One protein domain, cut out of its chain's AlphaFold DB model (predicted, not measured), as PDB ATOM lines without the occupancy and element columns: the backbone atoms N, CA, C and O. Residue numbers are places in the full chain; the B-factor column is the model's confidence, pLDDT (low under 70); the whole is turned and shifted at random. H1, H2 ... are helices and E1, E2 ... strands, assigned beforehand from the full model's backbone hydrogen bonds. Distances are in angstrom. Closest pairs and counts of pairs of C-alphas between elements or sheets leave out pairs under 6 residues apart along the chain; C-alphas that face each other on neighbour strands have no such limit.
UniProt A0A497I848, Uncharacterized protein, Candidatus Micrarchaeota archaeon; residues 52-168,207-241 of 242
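Overview. This is residues 52 to 168 and 207 to 241 of the 242 residues of an uncharacterized protein of Candidatus Micrarchaeota archaeon (UniProt A0A497I848). What shape is this? One twisted sheet folds back on itself at bends in E7 and E8: E3 E4 E5 make one wall, E6 E7 E8 with short E2 the other, partly face to face with strands crossed. Short E1 and E9 lie at the open end between the walls, with H1, H3 and H4 near E9 and H2 farthest out. What is it made of? The 152 printed residues include nine named strands and then four named helices, class mixed, in a branched sheet whose neighbour pairs are antiparallel. It is compact, radius of gyration of the C-alphas 15.4 A, spanning 41 by 38 by 26 A.

Along the chain. Where are the long strands? E3 is residues 86 to 92, E4 95 to 106, 35.6 A long, and E5 108 to 120, 36.4 A. E6 is residues 125 to 130, E7 133 to 147, 31.5 A, and E8 152 to 164, 31.8 A. Where are the short elements? E1 is residues 54 to 56, from C-alpha 54 at (246.586, 201.350, 209.965); E2 is 70 to 72 and E9 208 to 210. H1 is residues 212 to 216, H2 218 to 221, H3 226 to 231 and H4 233 to 239, ending at C-alpha 239 at (249.197, 187.750, 213.269).

Arrangement. How is the sheet joined? E7 has E5 and E6 on one side and E8 on the other; N 116 and O 146 are 3.0 A apart, N 127 and O 135 2.9 A, N 136 and O 162 2.8 A. E3 E4 E5 and E6 E7 E8 are meanders, each strand the antiparallel neighbour of the one before, with N 88 to O 99 and N 98 to O 117 both 2.8 A. E7 bends by 93 degrees at residue 142, E8 by 75 degrees at 155. And the short strands? E2 pairs with E8, N 71 to O 159 2.8 A, and E1 with E9, N 55 to O 209 2.9 A; E1 and E3 meet only at a point. Where are the helices? H4 is on the sheet at a height of 7.3 A, over none of its strands; H3 only grazes it, and H1 is only just on it, with 5 pairs of C-alphas within 10 A, and only grazes it. H1 touches H3, closest C-alphas Leu 215 and Lys 226, 5.8 A; H2 is not on the sheet. Every O i to N i+4 pair is within hydrogen-bond range in H1, H3 and H4; H2 is too short for one.

Size, cuts and confidence. How far does it reach? The two C-alphas farthest apart, Gly 107 and Gly 222, are 44.8 A apart. Where is it cut or linked at length? Residues 169 to 206 are not printed, and C-alphas 168 and 207 are 11.5 A apart; E1 to E2 and E2 to E3 are long links. Where is confidence low? The mean pLDDT of the printed part is 70.5, with 79 residues under 70, among them 207 to 223.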
ATOM      1  N   PRO A  52     241.466 195.380 210.191       44.75
ATOM      2  CA  PRO A  52     241.960 196.606 210.819       44.75
ATOM      3  C   PRO A  52     242.733 197.510 209.840       44.75
ATOM      4  O   PRO A  52     243.612 197.046 209.118       44.75
ATOM      5  N   LEU A  53     242.431 198.818 209.855       54.59
ATOM      6  CA  LEU A  53     243.157 199.864 209.118       54.59
ATOM      7  C   LEU A  53     244.267 200.492 209.972       54.59
ATOM      8  O   LEU A  53     244.062 200.818 211.146       54.59
ATOM      9  N   PHE A  54     245.413 200.745 209.347       61.59
ATOM     10  CA  PHE A  54     246.586 201.350 209.965       61.59
ATOM     11  C   PHE A  54     247.027 202.587 209.183       61.59
ATOM     12  O   PHE A  54     247.299 202.505 207.987       61.59
ATOM     13  N   GLU A  55     247.134 203.728 209.864       65.00
ATOM     14  CA  GLU A  55     247.597 204.983 209.263       65.00
ATOM     15  C   GLU A  55     249.119 204.956 209.081       65.00
ATOM     16  O   GLU A  55     249.851 204.788 210.059       65.00
ATOM     17  N   ALA A  56     249.603 205.168 207.855       60.75
ATOM     18  CA  ALA A  56     251.031 205.159 207.527       60.75
ATOM     19  C   ALA A  56     251.667 206.540 207.778       60.75
ATOM     20  O   ALA A  56     251.808 207.364 206.866       60.75
ATOM     21  N   LYS A  57     252.053 206.816 209.028       62.03
ATOM     22  CA  LYS A  57     252.612 208.114 209.454       62.03
ATOM     23  C   LYS A  57     254.135 208.141 209.360       62.03
ATOM     24  O   LYS A  57     254.797 207.118 209.526       62.03
ATOM     25  N   ALA A  58     254.709 209.308 209.088       50.78
ATOM     26  CA  ALA A  58     256.159 209.466 209.001       50.78
ATOM     27  C   ALA A  58     256.804 209.693 210.392       50.78
ATOM     28  O   ALA A  58     256.170 210.306 211.259       50.78
ATOM     29  N   PRO A  59     258.064 209.254 210.607       42.78
ATOM     30  CA  PRO A  59     258.807 209.478 211.852       42.78
ATOM     31  C   PRO A  59     258.915 210.964 212.204       42.78
ATOM     32  O   PRO A  59     259.243 211.765 211.330       42.78
ATOM     33  N   MET A  60     258.740 211.328 213.482       47.25
ATOM     34  CA  MET A  60     258.973 212.695 213.995       47.25
ATOM     35  C   MET A  60     258.344 213.798 213.131       47.25
ATOM     36  O   MET A  60     258.977 214.804 212.793       47.25
ATOM     37  N   SER A  61     257.099 213.604 212.722       46.31
ATOM     38  CA  SER A  61     256.514 214.452 211.703       46.31
ATOM     39  C   SER A  61     255.903 215.722 212.295       46.31
ATOM     40  O   SER A  61     254.821 215.751 212.877       46.31
ATOM     41  N   VAL A  62     256.630 216.820 212.101       43.00
ATOM     42  CA  VAL A  62     256.044 218.155 211.967       43.00
ATOM     43  C   VAL A  62     254.875 218.093 210.963       43.00
ATOM     44  O   VAL A  62     254.939 217.287 210.031       43.00
ATOM     45  N   PRO A  63     253.819 218.926 211.083       43.88
ATOM     46  CA  PRO A  63     252.667 218.888 210.189       43.88
ATOM     47  C   PRO A  63     253.052 218.885 208.722       43.88
ATOM     48  O   PRO A  63     252.351 218.277 207.950       43.88
ATOM     49  N   THR A  64     254.189 219.458 208.332       47.44
ATOM     50  CA  THR A  64     254.654 219.494 206.942       47.44
ATOM     51  C   THR A  64     255.046 218.137 206.333       47.44
ATOM     52  O   THR A  64     255.261 218.088 205.127       47.44
ATOM     53  N   LYS A  65     255.153 217.044 207.108       54.38
ATOM     54  CA  LYS A  65     255.467 215.687 206.603       54.38
ATOM     55  C   LYS A  65     254.787 214.588 207.433       54.38
ATOM     56  O   LYS A  65     255.468 213.708 207.934       54.38
ATOM     57  N   TYR A  66     253.475 214.659 207.638       62.78
ATOM     58  CA  TYR A  66     252.710 213.769 208.528       62.78
ATOM     59  C   TYR A  66     252.566 212.322 208.032       62.78
ATOM     60  O   TYR A  66     252.693 211.383 208.818       62.78
ATOM     61  N   TYR A  67     252.337 212.124 206.734       73.56
ATOM     62  CA  TYR A  67     252.165 210.810 206.113       73.56
ATOM     63  C   TYR A  67     253.426 210.352 205.371       73.56
ATOM     64  O   TYR A  67     254.195 211.158 204.838       73.56
ATOM     65  N   GLN A  68     253.633 209.036 205.297       80.25
ATOM     66  CA  GLN A  68     254.682 208.448 204.457       80.25
ATOM     67  C   GLN A  68     254.354 208.642 202.974       80.25
ATOM     68  O   GLN A  68     253.181 208.678 202.609       80.25
ATOM     69  N   ALA A  69     255.370 208.822 202.128       84.94
ATOM     70  CA  ALA A  69     255.190 209.209 200.728       84.94
ATOM     71  C   ALA A  69     254.403 208.164 199.917       84.94
ATOM     72  O   ALA A  69     254.591 206.964 200.089       84.94
ATOM     73  N   LEU A  70     253.538 208.655 199.030       87.38
ATOM     74  CA  LEU A  70     252.739 207.874 198.087       87.38
ATOM     75  C   LEU A  70     252.780 208.596 196.742       87.38
ATOM     76  O   LEU A  70     252.547 209.807 196.706       87.38
ATOM     77  N   GLN A  71     253.062 207.873 195.667       90.25
ATOM     78  CA  GLN A  71     253.002 208.377 194.303       90.25
ATOM     79  C   GLN A  71     251.874 207.691 193.538       90.25
ATOM     80  O   GLN A  71     251.616 206.498 193.722       90.25
ATOM     81  N   ILE A  72     251.213 208.466 192.683       86.75
ATOM     82  CA  ILE A  72     250.182 207.994 191.761       86.75
ATOM     83  C   ILE A  72     250.506 208.543 190.378       86.75
ATOM     84  O   ILE A  72     250.738 209.743 190.237       86.75
ATOM     85  N   ASP A  73     250.569 207.666 189.378       89.75
ATOM     86  CA  ASP A  73     250.931 207.999 187.994       89.75
ATOM     87  C   ASP A  73     252.230 208.820 187.899       89.75
ATOM     88  O   ASP A  73     252.332 209.801 187.166       89.75
ATOM     89  N   GLY A  74     253.227 208.448 188.711       85.69
ATOM     90  CA  GLY A  74     254.525 209.128 188.794       85.69
ATOM     91  C   GLY A  74     254.509 210.474 189.528       85.69
ATOM     92  O   GLY A  74     255.563 211.083 189.711       85.69
ATOM     93  N   SER A  75     253.346 210.944 189.987       85.88
ATOM     94  CA  SER A  75     253.213 212.203 190.720       85.88
ATOM     95  C   SER A  75     253.188 211.965 192.233       85.88
ATOM     96  O   SER A  75     252.367 211.179 192.718       85.88
ATOM     97  N   PRO A  76     254.041 212.643 193.025       84.12
ATOM     98  CA  PRO A  76     253.996 212.535 194.474       84.12
ATOM     99  C   PRO A  76     252.728 213.193 195.018       84.12
ATOM    100  O   PRO A  76     252.436 214.357 194.737       84.12
ATOM    101  N   LEU A  77     251.992 212.469 195.856       81.38
ATOM    102  CA  LEU A  77     250.884 213.053 196.592       81.38
ATOM    103  C   LEU A  77     251.397 213.850 197.788       81.38
ATOM    104  O   LEU A  77     252.351 213.459 198.469       81.38
ATOM    105  N   ARG A  78     250.664 214.922 198.099       73.50
ATOM    106  CA  ARG A  78     250.802 215.697 199.335       73.50
ATOM    107  C   ARG A  78     250.907 214.754 200.544       73.50
ATOM    108  O   ARG A  78     250.299 213.680 200.571       73.50
ATOM    109  N   ASN A  79     251.712 215.111 201.535       70.56
ATOM    110  CA  ASN A  79     251.942 214.262 202.703       70.56
ATOM    111  C   ASN A  79     252.058 215.039 204.019       70.56
ATOM    112  O   ASN A  79     252.343 214.436 205.053       70.56
ATOM    113  N   ASP A  80     251.830 216.349 204.013       62.22
ATOM    114  CA  ASP A  80     251.595 217.117 205.227       62.22
ATOM    115  C   ASP A  80     250.219 216.799 205.828       62.22
ATOM    116  O   ASP A  80     249.310 216.304 205.165       62.22
ATOM    117  N   TRP A  81     250.083 217.060 207.123       59.00
ATOM    118  CA  TRP A  81     248.828 216.991 207.835       59.00
ATOM    119  C   TRP A  81     247.898 218.076 207.304       59.00
ATOM    120  O   TRP A  81     248.235 219.261 207.292       59.00
ATOM    121  N   ALA A  82     246.701 217.656 206.934       55.31
ATOM    122  CA  ALA A  82     245.567 218.528 206.714       55.31
ATOM    123  C   ALA A  82     244.350 217.895 207.398       55.31
ATOM    124  O   ALA A  82     244.331 216.667 207.573       55.31
ATOM    125  N   PRO A  83     243.345 218.697 207.787       48.91
ATOM    126  CA  PRO A  83     242.075 218.165 208.251       48.91
ATOM    127  C   PRO A  83     241.568 217.080 207.297       48.91
ATOM    128  O   PRO A  83     241.524 217.260 206.079       48.91
ATOM    129  N   ASP A  84     241.249 215.924 207.874       51.53
ATOM    130  CA  ASP A  84     240.632 214.787 207.192       51.53
ATOM    131  C   ASP A  84     241.455 214.179 206.047       51.53
ATOM    132  O   ASP A  84     240.930 213.474 205.184       51.53
ATOM    133  N   PHE A  85     242.755 214.451 206.005       62.31
ATOM    134  CA  PHE A  85     243.691 213.707 205.174       62.31
ATOM    135  C   PHE A  85     243.802 212.291 205.757       62.31
ATOM    136  O   PHE A  85     244.075 212.147 206.947       62.31
ATOM    137  N   CYS A  86     243.603 211.256 204.940       73.69
ATOM    138  CA  CYS A  86     243.795 209.858 205.321       73.69
ATOM    139  C   CYS A  86     244.806 209.184 204.388       73.69
ATOM    140  O   CYS A  86     244.756 209.361 203.170       73.69
ATOM    141  N   ARG A  87     245.710 208.385 204.955       80.06
ATOM    142  CA  ARG A  87     246.531 207.418 204.219       80.06
ATOM    143  C   ARG A  87     246.687 206.185 205.090       80.06
ATOM    144  O   ARG A  87     247.502 206.168 206.015       80.06
ATOM    145  N   SER A  88     245.861 205.189 204.810       77.81
ATOM    146  CA  SER A  88     245.741 203.982 205.617       77.81
ATOM    147  C   SER A  88     245.878 202.739 204.763       77.81
ATOM    148  O   SER A  88     245.409 202.717 203.627       77.81
ATOM    149  N   ILE A  89     246.468 201.694 205.330       77.31
ATOM    150  CA  ILE A  89     246.458 200.359 204.733       77.31
ATOM    151  C   ILE A  89     245.759 199.356 205.643       77.31
ATOM    152  O   ILE A  89     245.721 199.545 206.856       77.31
ATOM    153  N   ALA A  90     245.262 198.271 205.071       69.00
ATOM    154  CA  ALA A  90     244.835 197.092 205.809       69.00
ATOM    155  C   ALA A  90     245.297 195.824 205.103       69.00
ATOM    156  O   ALA A  90     245.264 195.748 203.877       69.00
ATOM    157  N   PHE A  91     245.675 194.819 205.883       66.75
ATOM    158  CA  PHE A  91     245.937 193.484 205.360       66.75
ATOM    159  C   PHE A  91     244.635 192.691 205.321       66.75
ATOM    160  O   PHE A  91     243.859 192.695 206.278       66.75
ATOM    161  N   LEU A  92     244.404 192.054 204.182       65.06
ATOM    162  CA  LEU A  92     243.277 191.184 203.886       65.06
ATOM    163  C   LEU A  92     243.803 189.758 203.726       65.06
ATOM    164  O   LEU A  92     244.963 189.573 203.362       65.06
ATOM    165  N   ASN A  93     242.932 188.762 203.886       62.84
ATOM    166  CA  ASN A  93     243.296 187.356 203.665       62.84
ATOM    167  C   ASN A  93     243.909 187.107 202.273       62.84
ATOM    168  O   ASN A  93     244.701 186.190 202.100       62.84
ATOM    169  N   ASP A  94     243.536 187.910 201.275       71.94
ATOM    170  CA  ASP A  94     243.946 187.756 199.879       71.94
ATOM    171  C   ASP A  94     244.662 188.993 199.305       71.94
ATOM    172  O   ASP A  94     244.820 189.108 198.086       71.94
ATOM    173  N   GLY A  95     245.091 189.941 200.146       78.56
ATOM    174  CA  GLY A  95     245.705 191.156 199.622       78.56
ATOM    175  C   GLY A  95     245.981 192.271 200.622       78.56
ATOM    176  O   GLY A  95     245.939 192.102 201.836       78.56
ATOM    177  N   LEU A  96     246.251 193.445 200.069       80.88
ATOM    178  CA  LEU A  96     246.485 194.688 200.787       80.88
ATOM    179  C   LEU A  96     245.476 195.726 200.297       80.88
ATOM    180  O   LEU A  96     245.396 195.995 199.104       80.88
ATOM    181  N   LEU A  97     244.721 196.339 201.200       78.50
ATOM    182  CA  LEU A  97     243.897 197.501 200.889       78.50
ATOM    183  C   LEU A  97     244.681 198.777 201.195       78.50
ATOM    184  O   LEU A  97     245.202 198.918 202.296       78.50
ATOM    185  N   LEU A  98     244.690 199.728 200.268       85.00
ATOM    186  CA  LEU A  98     245.058 201.123 200.489       85.00
ATOM    187  C   LEU A  98     243.801 201.987 200.431       85.00
ATOM    188  O   LEU A  98     243.026 201.923 199.478       85.00
ATOM    189  N   VAL A  99     243.651 202.848 201.428       78.38
ATOM    190  CA  VAL A  99     242.671 203.930 201.452       78.38
ATOM    191  C   VAL A  99     243.454 205.226 201.560       78.38
ATOM    192  O   VAL A  99     244.138 205.467 202.557       78.38
ATOM    193  N   SER A 100     243.383 206.062 200.531       80.81
ATOM    194  CA  SER A 100     244.115 207.327 200.505       80.81
ATOM    195  C   SER A 100     243.206 208.452 200.053       80.81
ATOM    196  O   SER A 100     242.596 208.381 198.989       80.81
ATOM    197  N   LYS A 101     243.160 209.510 200.855       75.62
ATOM    198  CA  LYS A 101     242.478 210.763 200.566       75.62
ATOM    199  C   LYS A 101     243.504 211.878 200.528       75.62
ATOM    200  O   LYS A 101     244.069 212.138 201.573       75.62
ATOM    201  N   ALA A 102     243.712 212.561 199.405       68.75
ATOM    202  CA  ALA A 102     244.651 213.680 199.296       68.75
ATOM    203  C   ALA A 102     243.950 215.008 198.993       68.75
ATOM    204  O   ALA A 102     243.010 215.065 198.206       68.75
ATOM    205  N   VAL A 103     244.448 216.089 199.592       64.44
ATOM    206  CA  VAL A 103     243.941 217.458 199.412       64.44
ATOM    207  C   VAL A 103     245.028 218.361 198.819       64.44
ATOM    208  O   VAL A 103     246.185 218.254 199.202       64.44
ATOM    209  N   ALA A 104     244.697 219.263 197.901       60.06
ATOM    210  CA  ALA A 104     245.567 220.342 197.426       60.06
ATOM    211  C   ALA A 104     245.337 221.596 198.257       60.06
ATOM    212  O   ALA A 104     244.244 221.807 198.771       60.06
ATOM    213  N   ARG A 105     246.351 222.460 198.324       54.56
ATOM    214  CA  ARG A 105     246.219 223.789 198.918       54.56
ATOM    215  C   ARG A 105     246.262 224.852 197.824       54.56
ATOM    216  O   ARG A 105     247.328 225.110 197.274       54.56
ATOM    217  N   SER A 106     245.130 225.497 197.553       52.34
ATOM    218  CA  SER A 106     245.028 226.628 196.617       52.34
ATOM    219  C   SER A 106     244.106 227.707 197.193       52.34
ATOM    220  O   SER A 106     242.956 227.846 196.785       52.34
ATOM    221  N   GLY A 107     244.572 228.425 198.221       54.66
ATOM    222  CA  GLY A 107     243.758 229.385 198.989       54.66
ATOM    223  C   GLY A 107     242.771 228.711 199.954       54.66
ATOM    224  O   GLY A 107     242.756 229.042 201.137       54.66
ATOM    225  N   VAL A 108     242.043 227.703 199.472       55.72
ATOM    226  CA  VAL A 108     241.208 226.765 200.235       55.72
ATOM    227  C   VAL A 108     241.733 225.342 200.002       55.72
ATOM    228  O   VAL A 108     242.341 225.067 198.963       55.72
ATOM    229  N   ASP A 109     241.570 224.447 200.981       55.62
ATOM    230  CA  ASP A 109     241.904 223.034 200.790       55.62
ATOM    231  C   ASP A 109     240.877 222.391 199.838       55.62
ATOM    232  O   ASP A 109     239.680 222.342 200.130       55.62
ATOM    233  N   THR A 110     241.357 221.896 198.698       56.78
ATOM    234  CA  THR A 110     240.547 221.241 197.663       56.78
ATOM    235  C   THR A 110     240.821 219.751 197.688       56.78
ATOM    236  O   THR A 110     241.971 219.321 197.660       56.78
ATOM    237  N   LEU A 111     239.775 218.937 197.713       61.16
ATOM    238  CA  LEU A 111     239.925 217.494 197.647       61.16
ATOM    239  C   LEU A 111     240.369 217.058 196.246       61.16
ATOM    240  O   LEU A 111     239.654 217.281 195.277       61.16
ATOM    241  N   LEU A 112     241.555 216.457 196.150       61.78
ATOM    242  CA  LEU A 112     242.130 216.007 194.880       61.78
ATOM    243  C   LEU A 112     241.772 214.565 194.556       61.78
ATOM    244  O   LEU A 112     241.562 214.218 193.400       61.78
ATOM    245  N   PHE A 113     241.792 213.719 195.580       64.56
ATOM    246  CA  PHE A 113     241.795 212.278 195.405       64.56
ATOM    247  C   PHE A 113     241.204 211.620 196.636       64.56
ATOM    248  O   PHE A 113     241.530 212.017 197.755       64.56
ATOM    249  N   TYR A 114     240.386 210.592 196.448       70.94
ATOM    250  CA  TYR A 114     239.938 209.749 197.545       70.94
ATOM    251  C   TYR A 114     239.622 208.345 197.035       70.94
ATOM    252  O   TYR A 114     238.534 208.105 196.522       70.94
ATOM    253  N   HIS A 115     240.596 207.435 197.117       75.94
ATOM    254  CA  HIS A 115     240.454 206.089 196.557       75.94
ATOM    255  C   HIS A 115     240.565 204.979 197.592       75.94
ATOM    256  O   HIS A 115     241.305 205.087 198.577       75.94
ATOM    257  N   ALA A 116     239.884 203.880 197.268       78.62
ATOM    258  CA  ALA A 116     240.119 202.548 197.804       78.62
ATOM    259  C   ALA A 116     240.729 201.663 196.718       78.62
ATOM    260  O   ALA A 116     240.198 201.576 195.607       78.62
ATOM    261  N   VAL A 117     241.833 200.995 197.036       83.25
ATOM    262  CA  VAL A 117     242.575 200.174 196.079       83.25
ATOM    263  C   VAL A 117     243.016 198.893 196.754       83.25
ATOM    264  O   VAL A 117     243.631 198.942 197.817       83.25
ATOM    265  N   LYS A 118     242.711 197.750 196.141       84.94
ATOM    266  CA  LYS A 118     243.131 196.439 196.632       84.94
ATOM    267  C   LYS A 118     244.245 195.892 195.749       84.94
ATOM    268  O   LYS A 118     244.028 195.685 194.562       84.94
ATOM    269  N   PHE A 119     245.388 195.619 196.359       87.19
ATOM    270  CA  PHE A 119     246.524 194.932 195.760       87.19
ATOM    271  C   PHE A 119     246.459 193.444 196.104       87.19
ATOM    272  O   PHE A 119     246.188 193.073 197.249       87.19
ATOM    273  N   LYS A 120     246.723 192.584 195.126       89.19
ATOM    274  CA  LYS A 120     246.868 191.134 195.296       89.19
ATOM    275  C   LYS A 120     248.200 190.796 195.965       89.19
ATOM    276  O   LYS A 120     249.125 191.599 195.965       89.19
ATOM    277  N   GLY A 121     248.331 189.576 196.487       84.81
ATOM    278  CA  GLY A 121     249.555 189.122 197.166       84.81
ATOM    279  C   GLY A 121     250.856 189.261 196.359       84.81
ATOM    280  O   GLY A 121     251.912 189.436 196.948       84.81
ATOM    281  N   ASN A 122     250.794 189.223 195.025       92.00
ATOM    282  CA  ASN A 122     251.950 189.412 194.138       92.00
ATOM    283  C   ASN A 122     252.179 190.876 193.707       92.00
ATOM    284  O   ASN A 122     253.133 191.155 192.987       92.00
ATOM    285  N   GLU A 123     251.294 191.792 194.102       93.69
ATOM    286  CA  GLU A 123     251.322 193.220 193.757       93.69
ATOM    287  C   GLU A 123     251.910 194.082 194.891       93.69
ATOM    288  O   GLU A 123     252.038 195.295 194.751       93.69
ATOM    289  N   TYR A 124     252.281 193.482 196.023       93.88
ATOM    290  CA  TYR A 124     252.995 194.156 197.104       93.88
ATOM    291  C   TYR A 124     253.997 193.204 197.759       93.88
ATOM    292  O   TYR A 124     253.868 191.985 197.666       93.88
ATOM    293  N   SER A 125     254.979 193.754 198.469       92.19
ATOM    294  CA  SER A 125     255.864 192.976 199.336       92.19
ATOM    295  C   SER A 125     255.759 193.447 200.777       92.19
ATOM    296  O   SER A 125     255.784 194.651 201.047       92.19
ATOM    297  N   PHE A 126     255.699 192.497 201.706       87.50
ATOM    298  CA  PHE A 126     255.860 192.738 203.135       87.50
ATOM    299  C   PHE A 126     257.199 192.162 203.597       87.50
ATOM    300  O   PHE A 126     257.433 190.961 203.468       87.50
ATOM    301  N   THR A 127     258.050 192.998 204.191       86.94
ATOM    302  CA  THR A 127     259.367 192.580 204.683       86.94
ATOM    303  C   THR A 127     259.474 192.842 206.179       86.94
ATOM    304  O   THR A 127     259.408 193.986 206.633       86.94
ATOM    305  N   ALA A 128     259.675 191.789 206.973       83.12
ATOM    306  CA  ALA A 128     259.998 191.923 208.390       83.12
ATOM    307  C   ALA A 128     261.492 192.247 208.559       83.12
ATOM    308  O   ALA A 128     262.349 191.445 208.207       83.12
ATOM    309  N   LEU A 129     261.809 193.401 209.151       81.62
ATOM    310  CA  LEU A 129     263.185 193.908 209.285       81.62
ATOM    311  C   LEU A 129     263.826 193.579 210.650       81.62
ATOM    312  O   LEU A 129     264.895 194.083 210.984       81.62
ATOM    313  N   GLY A 130     263.158 192.761 211.470       74.19
ATOM    314  CA  GLY A 130     263.590 192.439 212.834       74.19
ATOM    315  C   GLY A 130     263.270 193.535 213.863       74.19
ATOM    316  O   GLY A 130     262.933 194.668 213.524       74.19
ATOM    317  N   GLY A 131     263.300 193.182 215.155       74.19
ATOM    318  CA  GLY A 131     263.076 194.136 216.255       74.19
ATOM    319  C   GLY A 131     261.741 194.889 216.188       74.19
ATOM    320  O   GLY A 131     261.706 196.088 216.441       74.19
ATOM    321  N   GLY A 132     260.665 194.217 215.762       71.25
ATOM    322  CA  GLY A 132     259.344 194.829 215.568       71.25
ATOM    323  C   GLY A 132     259.244 195.784 214.372       71.25
ATOM    324  O   GLY A 132     258.212 196.405 214.189       71.25
ATOM    325  N   LYS A 133     260.280 195.921 213.537       78.69
ATOM    326  CA  LYS A 133     260.238 196.739 212.316       78.69
ATOM    327  C   LYS A 133     259.721 195.924 211.133       78.69
ATOM    328  O   LYS A 133     259.971 194.718 211.043       78.69
ATOM    329  N   PHE A 134     259.040 196.594 210.215       80.94
ATOM    330  CA  PHE A 134     258.629 196.023 208.936       80.94
ATOM    331  C   PHE A 134     258.503 197.115 207.873       80.94
ATOM    332  O   PHE A 134     258.455 198.303 208.198       80.94
ATOM    333  N   GLU A 135     258.421 196.711 206.614       88.19
ATOM    334  CA  GLU A 135     258.071 197.587 205.501       88.19
ATOM    335  C   GLU A 135     257.073 196.921 204.553       88.19
ATOM    336  O   GLU A 135     257.058 195.700 204.400       88.19
ATOM    337  N   VAL A 136     256.226 197.750 203.948       87.94
ATOM    338  CA  VAL A 136     255.269 197.389 202.903       87.94
ATOM    339  C   VAL A 136     255.630 198.188 201.666       87.94
ATOM    340  O   VAL A 136     255.685 199.420 201.734       87.94
ATOM    341  N   VAL A 137     255.873 197.503 200.556       92.75
ATOM    342  CA  VAL A 137     256.283 198.128 199.299       92.75
ATOM    343  C   VAL A 137     255.303 197.753 198.202       92.75
ATOM    344  O   VAL A 137     254.966 196.583 198.032       92.75
ATOM    345  N   VAL A 138     254.879 198.758 197.449       94.69
ATOM    346  CA  VAL A 138     254.230 198.623 196.145       94.69
ATOM    347  C   VAL A 138     255.065 199.467 195.198       94.69
ATOM    348  O   VAL A 138     255.250 200.650 195.467       94.69
ATOM    349  N   SER A 139     255.593 198.880 194.123       95.31
ATOM    350  CA  SER A 139     256.437 199.614 193.178       95.31
ATOM    351  C   SER A 139     255.873 199.547 191.769       95.31
ATOM    352  O   SER A 139     255.779 198.470 191.183       95.31
ATOM    353  N   ASN A 140     255.488 200.718 191.257       94.81
ATOM    354  CA  ASN A 140     254.920 200.919 189.925       94.81
ATOM    355  C   ASN A 140     253.830 199.896 189.532       94.81
ATOM    356  O   ASN A 140     253.865 199.302 188.451       94.81
ATOM    357  N   VAL A 141     252.855 199.672 190.416       96.06
ATOM    358  CA  VAL A 141     251.777 198.705 190.173       96.06
ATOM    359  C   VAL A 141     250.562 199.397 189.578       96.06
ATOM    360  O   VAL A 141     249.937 200.240 190.224       96.06
ATOM    361  N   LYS A 142     250.194 198.992 188.359       96.44
ATOM    362  CA  LYS A 142     248.950 199.406 187.711       96.44
ATOM    363  C   LYS A 142     247.784 198.594 188.250       96.44
ATOM    364  O   LYS A 142     247.700 197.397 187.987       96.44
ATOM    365  N   VAL A 143     246.862 199.238 188.951       92.12
ATOM    366  CA  VAL A 143     245.735 198.541 189.576       92.12
ATOM    367  C   VAL A 143     244.448 199.346 189.456       92.12
ATOM    368  O   VAL A 143     244.442 200.581 189.431       92.12
ATOM    369  N   LYS A 144     243.343 198.612 189.338       87.19
ATOM    370  CA  LYS A 144     241.993 199.161 189.328       87.19
ATOM    371  C   LYS A 144     241.545 199.432 190.763       87.19
ATOM    372  O   LYS A 144     241.671 198.568 191.629       87.19
ATOM    373  N   GLY A 145     241.010 200.617 191.003       79.94
ATOM    374  CA  GLY A 145     240.463 201.032 192.286       79.94
ATOM    375  C   GLY A 145     239.129 201.743 192.130       79.94
ATOM    376  O   GLY A 145     238.596 201.876 191.028       79.94
ATOM    377  N   MET A 146     238.610 202.211 193.257       71.50
ATOM    378  CA  MET A 146     237.378 202.984 193.332       71.50
ATOM    379  C   MET A 146     237.704 204.422 193.722       71.50
ATOM    380  O   MET A 146     238.287 204.632 194.787       71.50
ATOM    381  N   ASP A 147     237.318 205.391 192.890       69.75
ATOM    382  CA  ASP A 147     237.217 206.802 193.271       69.75
ATOM    383  C   ASP A 147     235.929 206.983 194.071       69.75
ATOM    384  O   ASP A 147     234.817 206.916 193.547       69.75
ATOM    385  N   LEU A 148     236.090 207.204 195.369       65.62
ATOM    386  CA  LEU A 148     234.999 207.241 196.337       65.62
ATOM    387  C   LEU A 148     234.239 208.568 196.310       65.62
ATOM    388  O   LEU A 148     233.186 208.674 196.930       65.62
ATOM    389  N   LEU A 149     234.762 209.587 195.622       62.72
ATOM    390  CA  LEU A 149     234.055 210.858 195.438       62.72
ATOM    391  C   LEU A 149     233.154 210.827 194.226       62.72
ATOM    392  O   LEU A 149     232.078 211.423 194.237       62.72
ATOM    393  N   ARG A 150     233.642 210.188 193.167       63.28
ATOM    394  CA  ARG A 150     232.929 210.089 191.896       63.28
ATOM    395  C   ARG A 150     232.061 208.844 191.807       63.28
ATOM    396  O   ARG A 150     231.303 208.740 190.852       63.28
ATOM    397  N   ASP A 151     232.187 207.943 192.780       64.38
ATOM    398  CA  ASP A 151     231.574 206.618 192.764       64.38
ATOM    399  C   ASP A 151     231.898 205.881 191.454       64.38
ATOM    400  O   ASP A 151     231.034 205.334 190.773       64.38
ATOM    401  N   ALA A 152     233.169 205.954 191.050       70.25
ATOM    402  CA  ALA A 152     233.616 205.527 189.734       70.25
ATOM    403  C   ALA A 152     234.881 204.682 189.817       70.25
ATOM    404  O   ALA A 152     235.812 204.968 190.572       70.25
ATOM    405  N   GLU A 153     234.949 203.656 188.977       75.94
ATOM    406  CA  GLU A 153     236.155 202.856 188.848       75.94
ATOM    407  C   GLU A 153     237.245 203.639 188.114       75.94
ATOM    408  O   GLU A 153     237.012 204.288 187.093       75.94
ATOM    409  N   THR A 154     238.465 203.548 188.627       82.31
ATOM    410  CA  THR A 154     239.638 204.233 188.083       82.31
ATOM    411  C   THR A 154     240.819 203.278 188.020       82.31
ATOM    412  O   THR A 154     240.864 202.267 188.722       82.31
ATOM    413  N   VAL A 155     241.789 203.569 187.156       91.12
ATOM    414  CA  VAL A 155     243.017 202.779 187.027       91.12
ATOM    415  C   VAL A 155     244.197 203.726 187.108       91.12
ATOM    416  O   VAL A 155     244.290 204.649 186.304       91.12
ATOM    417  N   HIS A 156     245.100 203.463 188.048       91.56
ATOM    418  CA  HIS A 156     246.305 204.260 188.247       91.56
ATOM    419  C   HIS A 156     247.510 203.363 188.521       91.56
ATOM    420  O   HIS A 156     247.360 202.207 188.931       91.56
ATOM    421  N   ASN A 157     248.703 203.911 188.314       94.81
ATOM    422  CA  ASN A 157     249.957 203.316 188.761       94.81
ATOM    423  C   ASN A 157     250.280 203.812 190.172       94.81
ATOM    424  O   ASN A 157     250.373 205.019 190.385       94.81
ATOM    425  N   PHE A 158     250.478 202.901 191.122       92.81
ATOM    426  CA  PHE A 158     250.810 203.227 192.509       92.81
ATOM    427  C   PHE A 158     252.264 202.884 192.825       92.81
ATOM    428  O   PHE A 158     252.748 201.813 192.456       92.81
ATOM    429  N   ASP A 159     252.930 203.774 193.561       94.31
ATOM    430  CA  ASP A 159     254.254 203.531 194.133       94.31
ATOM    431  C   ASP A 159     254.324 204.074 195.569       94.31
ATOM    432  O   ASP A 159     254.023 205.245 195.830       94.31
ATOM    433  N   PHE A 160     254.659 203.210 196.527       91.75
ATOM    434  CA  PHE A 160     254.904 203.600 197.910       91.75
ATOM    435  C   PHE A 160     255.794 202.607 198.653       91.75
ATOM    436  O   PHE A 160     255.820 201.407 198.393       91.75
ATOM    437  N   THR A 161     256.475 203.122 199.676       90.25
ATOM    438  CA  THR A 161     257.167 202.322 200.688       90.25
ATOM    439  C   THR A 161     256.752 202.825 202.061       90.25
ATOM    440  O   THR A 161     257.157 203.913 202.480       90.25
ATOM    441  N   PHE A 162     255.942 202.042 202.767       87.75
ATOM    442  CA  PHE A 162     255.515 202.357 204.124       87.75
ATOM    443  C   PHE A 162     256.305 201.531 205.131       87.75
ATOM    444  O   PHE A 162     256.226 200.307 205.162       87.75
ATOM    445  N   LYS A 163     257.065 202.213 205.981       81.69
ATOM    446  CA  LYS A 163     257.942 201.625 206.990       81.69
ATOM    447  C   LYS A 163     257.335 201.763 208.371       81.69
ATOM    448  O   LYS A 163     256.801 202.811 208.726       81.69
ATOM    449  N   HIS A 164     257.463 200.722 209.175       76.75
ATOM    450  CA  HIS A 164     257.137 200.743 210.588       76.75
ATOM    451  C   HIS A 164     258.394 200.655 211.438       76.75
ATOM    452  O   HIS A 164     259.321 199.896 211.152       76.75
ATOM    453  N   SER A 165     258.397 201.378 212.550       71.19
ATOM    454  CA  SER A 165     259.296 201.100 213.665       71.19
ATOM    455  C   SER A 165     258.542 201.229 214.988       71.19
ATOM    456  O   SER A 165     257.713 202.142 215.096       71.19
ATOM    457  N   PRO A 166     258.841 200.375 215.984       66.50
ATOM    458  CA  PRO A 166     258.153 200.392 217.269       66.50
ATOM    459  C   PRO A 166     258.237 201.742 217.984       66.50
ATOM    460  O   PRO A 166     259.286 202.388 218.016       66.50
ATOM    461  N   THR A 167     257.138 202.128 218.628       60.53
ATOM    462  CA  THR A 167     256.979 203.390 219.369       60.53
ATOM    463  C   THR A 167     257.629 203.400 220.741       60.53
ATOM    464  O   THR A 167     257.909 204.466 221.292       60.53
ATOM    465  N   LYS A 168     257.880 202.221 221.315       58.66
ATOM    466  CA  LYS A 168     258.388 202.070 222.683       58.66
ATOM    467  C   LYS A 168     259.731 202.780 222.893       58.66
ATOM    468  O   LYS A 168     259.928 203.401 223.931       58.66
ATOM    469  N   HIS A 207     254.718 205.114 213.588       56.47
ATOM    470  CA  HIS A 207     254.907 204.948 212.134       56.47
ATOM    471  C   HIS A 207     253.753 204.215 211.438       56.47
ATOM    472  O   HIS A 207     253.421 204.490 210.289       56.47
ATOM    473  N   PHE A 208     253.137 203.293 212.175       58.25
ATOM    474  CA  PHE A 208     251.789 202.817 211.912       58.25
ATOM    475  C   PHE A 208     251.002 202.953 213.201       58.25
ATOM    476  O   PHE A 208     251.416 202.412 214.226       58.25
ATOM    477  N   ALA A 209     249.903 203.693 213.153       59.97
ATOM    478  CA  ALA A 209     248.959 203.777 214.257       59.97
ATOM    479  C   ALA A 209     247.705 202.986 213.877       59.97
ATOM    480  O   ALA A 209     247.293 203.072 212.714       59.97
ATOM    481  N   PRO A 210     247.057 202.269 214.818       55.66
ATOM    482  CA  PRO A 210     245.687 201.850 214.581       55.66
ATOM    483  C   PRO A 210     244.898 203.109 214.243       55.66
ATOM    484  O   PRO A 210     245.110 204.160 214.865       55.66
ATOM    485  N   HIS A 211     244.016 203.013 213.254       58.91
ATOM    486  CA  HIS A 211     243.137 204.121 212.914       58.91
ATOM    487  C   HIS A 211     242.508 204.700 214.202       58.91
ATOM    488  O   HIS A 211     242.166 203.915 215.096       58.91
ATOM    489  N   PRO A 212     242.322 206.028 214.349       55.81
ATOM    490  CA  PRO A 212     241.741 206.625 215.558       55.81
ATOM    491  C   PRO A 212     240.450 205.946 216.048       55.81
ATOM    492  O   PRO A 212     240.186 205.896 217.247       55.81
ATOM    493  N   TYR A 213     239.685 205.358 215.124       51.41
ATOM    494  CA  TYR A 213     238.505 204.536 215.411       51.41
ATOM    495  C   TYR A 213     238.839 203.268 216.210       51.41
ATOM    496  O   TYR A 213     238.200 203.008 217.222       51.41
ATOM    497  N   LEU A 214     239.881 202.532 215.820       53.03
ATOM    498  CA  LEU A 214     240.365 201.365 216.558       53.03
ATOM    499  C   LEU A 214     240.922 201.786 217.921       53.03
ATOM    500  O   LEU A 214     240.616 201.163 218.935       53.03
ATOM    501  N   LEU A 215     241.680 202.886 217.971       57.12
ATOM    502  CA  LEU A 215     242.247 203.397 219.224       57.12
ATOM    503  C   LEU A 215     241.187 203.756 220.263       57.12
ATOM    504  O   LEU A 215     241.463 203.655 221.453       57.12
ATOM    505  N   ASN A 216     239.999 204.197 219.858       54.09
ATOM    506  CA  ASN A 216     238.916 204.490 220.797       54.09
ATOM    507  C   ASN A 216     238.244 203.225 221.345       54.09
ATOM    508  O   ASN A 216     237.710 203.266 222.448       54.09
ATOM    509  N   GLU A 217     238.363 202.104 220.638       50.84
ATOM    510  CA  GLU A 217     237.792 200.809 221.013       50.84
ATOM    511  C   GLU A 217     238.836 199.856 221.624       50.84
ATOM    512  O   GLU A 217     238.588 198.658 221.736       50.84
ATOM    513  N   TYR A 218     240.004 200.366 222.045       59.31
ATOM    514  CA  TYR A 218     241.142 199.570 222.541       59.31
ATOM    515  C   TYR A 218     240.753 198.498 223.577       59.31
ATOM    516  O   TYR A 218     241.269 197.383 223.536       59.31
ATOM    517  N   ALA A 219     239.804 198.808 224.466       53.56
ATOM    518  CA  ALA A 219     239.342 197.894 225.506       53.56
ATOM    519  C   ALA A 219     238.667 196.634 224.934       53.56
ATOM    520  O   ALA A 219     238.806 195.551 225.500       53.56
ATOM    521  N   ARG A 220     237.991 196.734 223.778       52.47
ATOM    522  CA  ARG A 220     237.356 195.581 223.110       52.47
ATOM    523  C   ARG A 220     238.366 194.582 222.556       52.47
ATOM    524  O   ARG A 220     238.037 193.415 222.377       52.47
ATOM    525  N   PHE A 221     239.590 195.035 222.305       53.25
ATOM    526  CA  PHE A 221     240.694 194.191 221.858       53.25
ATOM    527  C   PHE A 221     241.502 193.609 223.031       53.25
ATOM    528  O   PHE A 221     242.513 192.955 222.802       53.25
ATOM    529  N   GLY A 222     241.057 193.818 224.277       57.22
ATOM    530  CA  GLY A 222     241.704 193.288 225.479       57.22
ATOM    531  C   GLY A 222     242.833 194.156 226.037       57.22
ATOM    532  O   GLY A 222     243.489 193.743 226.991       57.22
ATOM    533  N   TYR A 223     243.054 195.357 225.491       62.38
ATOM    534  CA  TYR A 223     244.090 196.271 225.976       62.38
ATOM    535  C   TYR A 223     243.594 197.122 227.152       62.38
ATOM    536  O   TYR A 223     242.453 197.587 227.174       62.38
ATOM    537  N   LYS A 224     244.481 197.403 228.111       72.62
ATOM    538  CA  LYS A 224     244.228 198.245 229.295       72.62
ATOM    539  C   LYS A 224     244.320 199.737 228.983       72.62
ATOM    540  O   LYS A 224     243.865 200.562 229.774       72.62
ATOM    541  N   GLY A 225     244.914 200.104 227.848       65.56
ATOM    542  CA  GLY A 225     245.039 201.492 227.417       65.56
ATOM    543  C   GLY A 225     245.389 201.635 225.940       65.56
ATOM    544  O   GLY A 225     245.956 200.736 225.324       65.56
ATOM    545  N   LYS A 226     245.122 202.821 225.380       64.06
ATOM    546  CA  LYS A 226     245.478 203.168 223.992       64.06
ATOM    547  C   LYS A 226     246.974 203.012 223.709       64.06
ATOM    548  O   LYS A 226     247.339 202.595 222.619       64.06
ATOM    549  N   SER A 227     247.822 203.329 224.690       65.88
ATOM    550  CA  SER A 227     249.279 203.190 224.577       65.88
ATOM    551  C   SER A 227     249.706 201.727 224.416       65.88
ATOM    552  O   SER A 227     250.551 201.438 223.580       65.88
ATOM    553  N   GLU A 228     249.078 200.808 225.157       68.06
ATOM    554  CA  GLU A 228     249.332 199.364 225.045       68.06
ATOM    555  C   GLU A 228     248.906 198.853 223.664       68.06
ATOM    556  O   GLU A 228     249.692 198.222 222.970       68.06
ATOM    557  N   PHE A 229     247.722 199.259 223.192       67.75
ATOM    558  CA  PHE A 229     247.264 198.894 221.850       67.75
ATOM    559  C   PHE A 229     248.176 199.439 220.732       67.75
ATOM    560  O   PHE A 229     248.411 198.769 219.730       67.75
ATOM    561  N   GLN A 230     248.706 200.656 220.881       66.62
ATOM    562  CA  GLN A 230     249.661 201.219 219.917       66.62
ATOM    563  C   GLN A 230     250.988 200.463 219.891       66.62
ATOM    564  O   GLN A 230     251.559 200.291 218.814       66.62
ATOM    565  N   ASP A 231     251.480 200.039 221.056       67.31
ATOM    566  CA  ASP A 231     252.752 199.328 221.164       67.31
ATOM    567  C   ASP A 231     252.665 197.917 220.538       67.31
ATOM    568  O   ASP A 231     253.638 197.467 219.927       67.31
ATOM    569  N   ASP A 232     251.485 197.287 220.563       69.38
ATOM    570  CA  ASP A 232     251.261 195.922 220.058       69.38
ATOM    571  C   ASP A 232     250.822 195.855 218.577       69.38
ATOM    572  O   ASP A 232     250.614 194.772 218.026       69.38
ATOM    573  N   VAL A 233     250.755 196.995 217.870       64.44
ATOM    574  CA  VAL A 233     250.423 197.070 216.425       64.44
ATOM    575  C   VAL A 233     251.253 196.104 215.585       64.44
ATOM    576  O   VAL A 233     250.732 195.462 214.677       64.44
ATOM    577  N   SER A 234     252.548 195.995 215.885       59.41
ATOM    578  CA  SER A 234     253.457 195.102 215.163       59.41
ATOM    579  C   SER A 234     253.120 193.625 215.349       59.41
ATOM    580  O   SER A 234     253.256 192.848 214.404       59.41
ATOM    581  N   GLU A 235     252.691 193.220 216.545       64.75
ATOM    582  CA  GLU A 235     252.288 191.839 216.815       64.75
ATOM    583  C   GLU A 235     250.934 191.527 216.180       64.75
ATOM    584  O   GLU A 235     250.793 190.492 215.524       64.75
ATOM    585  N   LEU A 236     249.981 192.463 216.270       62.22
ATOM    586  CA  LEU A 236     248.691 192.348 215.594       62.22
ATOM    587  C   LEU A 236     248.878 192.189 214.080       62.22
ATOM    588  O   LEU A 236     248.335 191.258 213.491       62.22
ATOM    589  N   LEU A 237     249.700 193.034 213.458       59.41
ATOM    590  CA  LEU A 237     249.991 192.962 212.025       59.41
ATOM    591  C   LEU A 237     250.648 191.642 211.618       59.41
ATOM    592  O   LEU A 237     250.240 191.036 210.633       59.41
ATOM    593  N   ARG A 238     251.612 191.146 212.403       56.72
ATOM    594  CA  ARG A 238     252.228 189.830 212.161       56.72
ATOM    595  C   ARG A 238     251.229 188.683 212.257       56.72
ATOM    596  O   ARG A 238     251.395 187.692 211.556       56.72
ATOM    597  N   SER A 239     250.225 188.788 213.128       55.88
ATOM    598  CA  SER A 239     249.197 187.750 213.269       55.88
ATOM    599  C   SER A 239     248.236 187.683 212.080       55.88
ATOM    600  O   SER A 239     247.707 186.613 211.811       55.88
ATOM    601  N   LEU A 240     248.049 188.797 211.363       51.19
ATOM    602  CA  LEU A 240     247.161 188.911 210.198       51.19
ATOM    603  C   LEU A 240     247.818 188.471 208.882       51.19
ATOM    604  O   LEU A 240     247.145 188.395 207.862       51.19
ATOM    605  N   LEU A 241     249.130 188.235 208.898       50.53
ATOM    606  CA  LEU A 241     249.932 187.818 207.742       50.53
ATOM    607  C   LEU A 241     250.214 186.306 207.716       50.53
ATOM    608  O   LEU A 241     250.971 185.846 206.863       50.53
TER     609      LEU A 241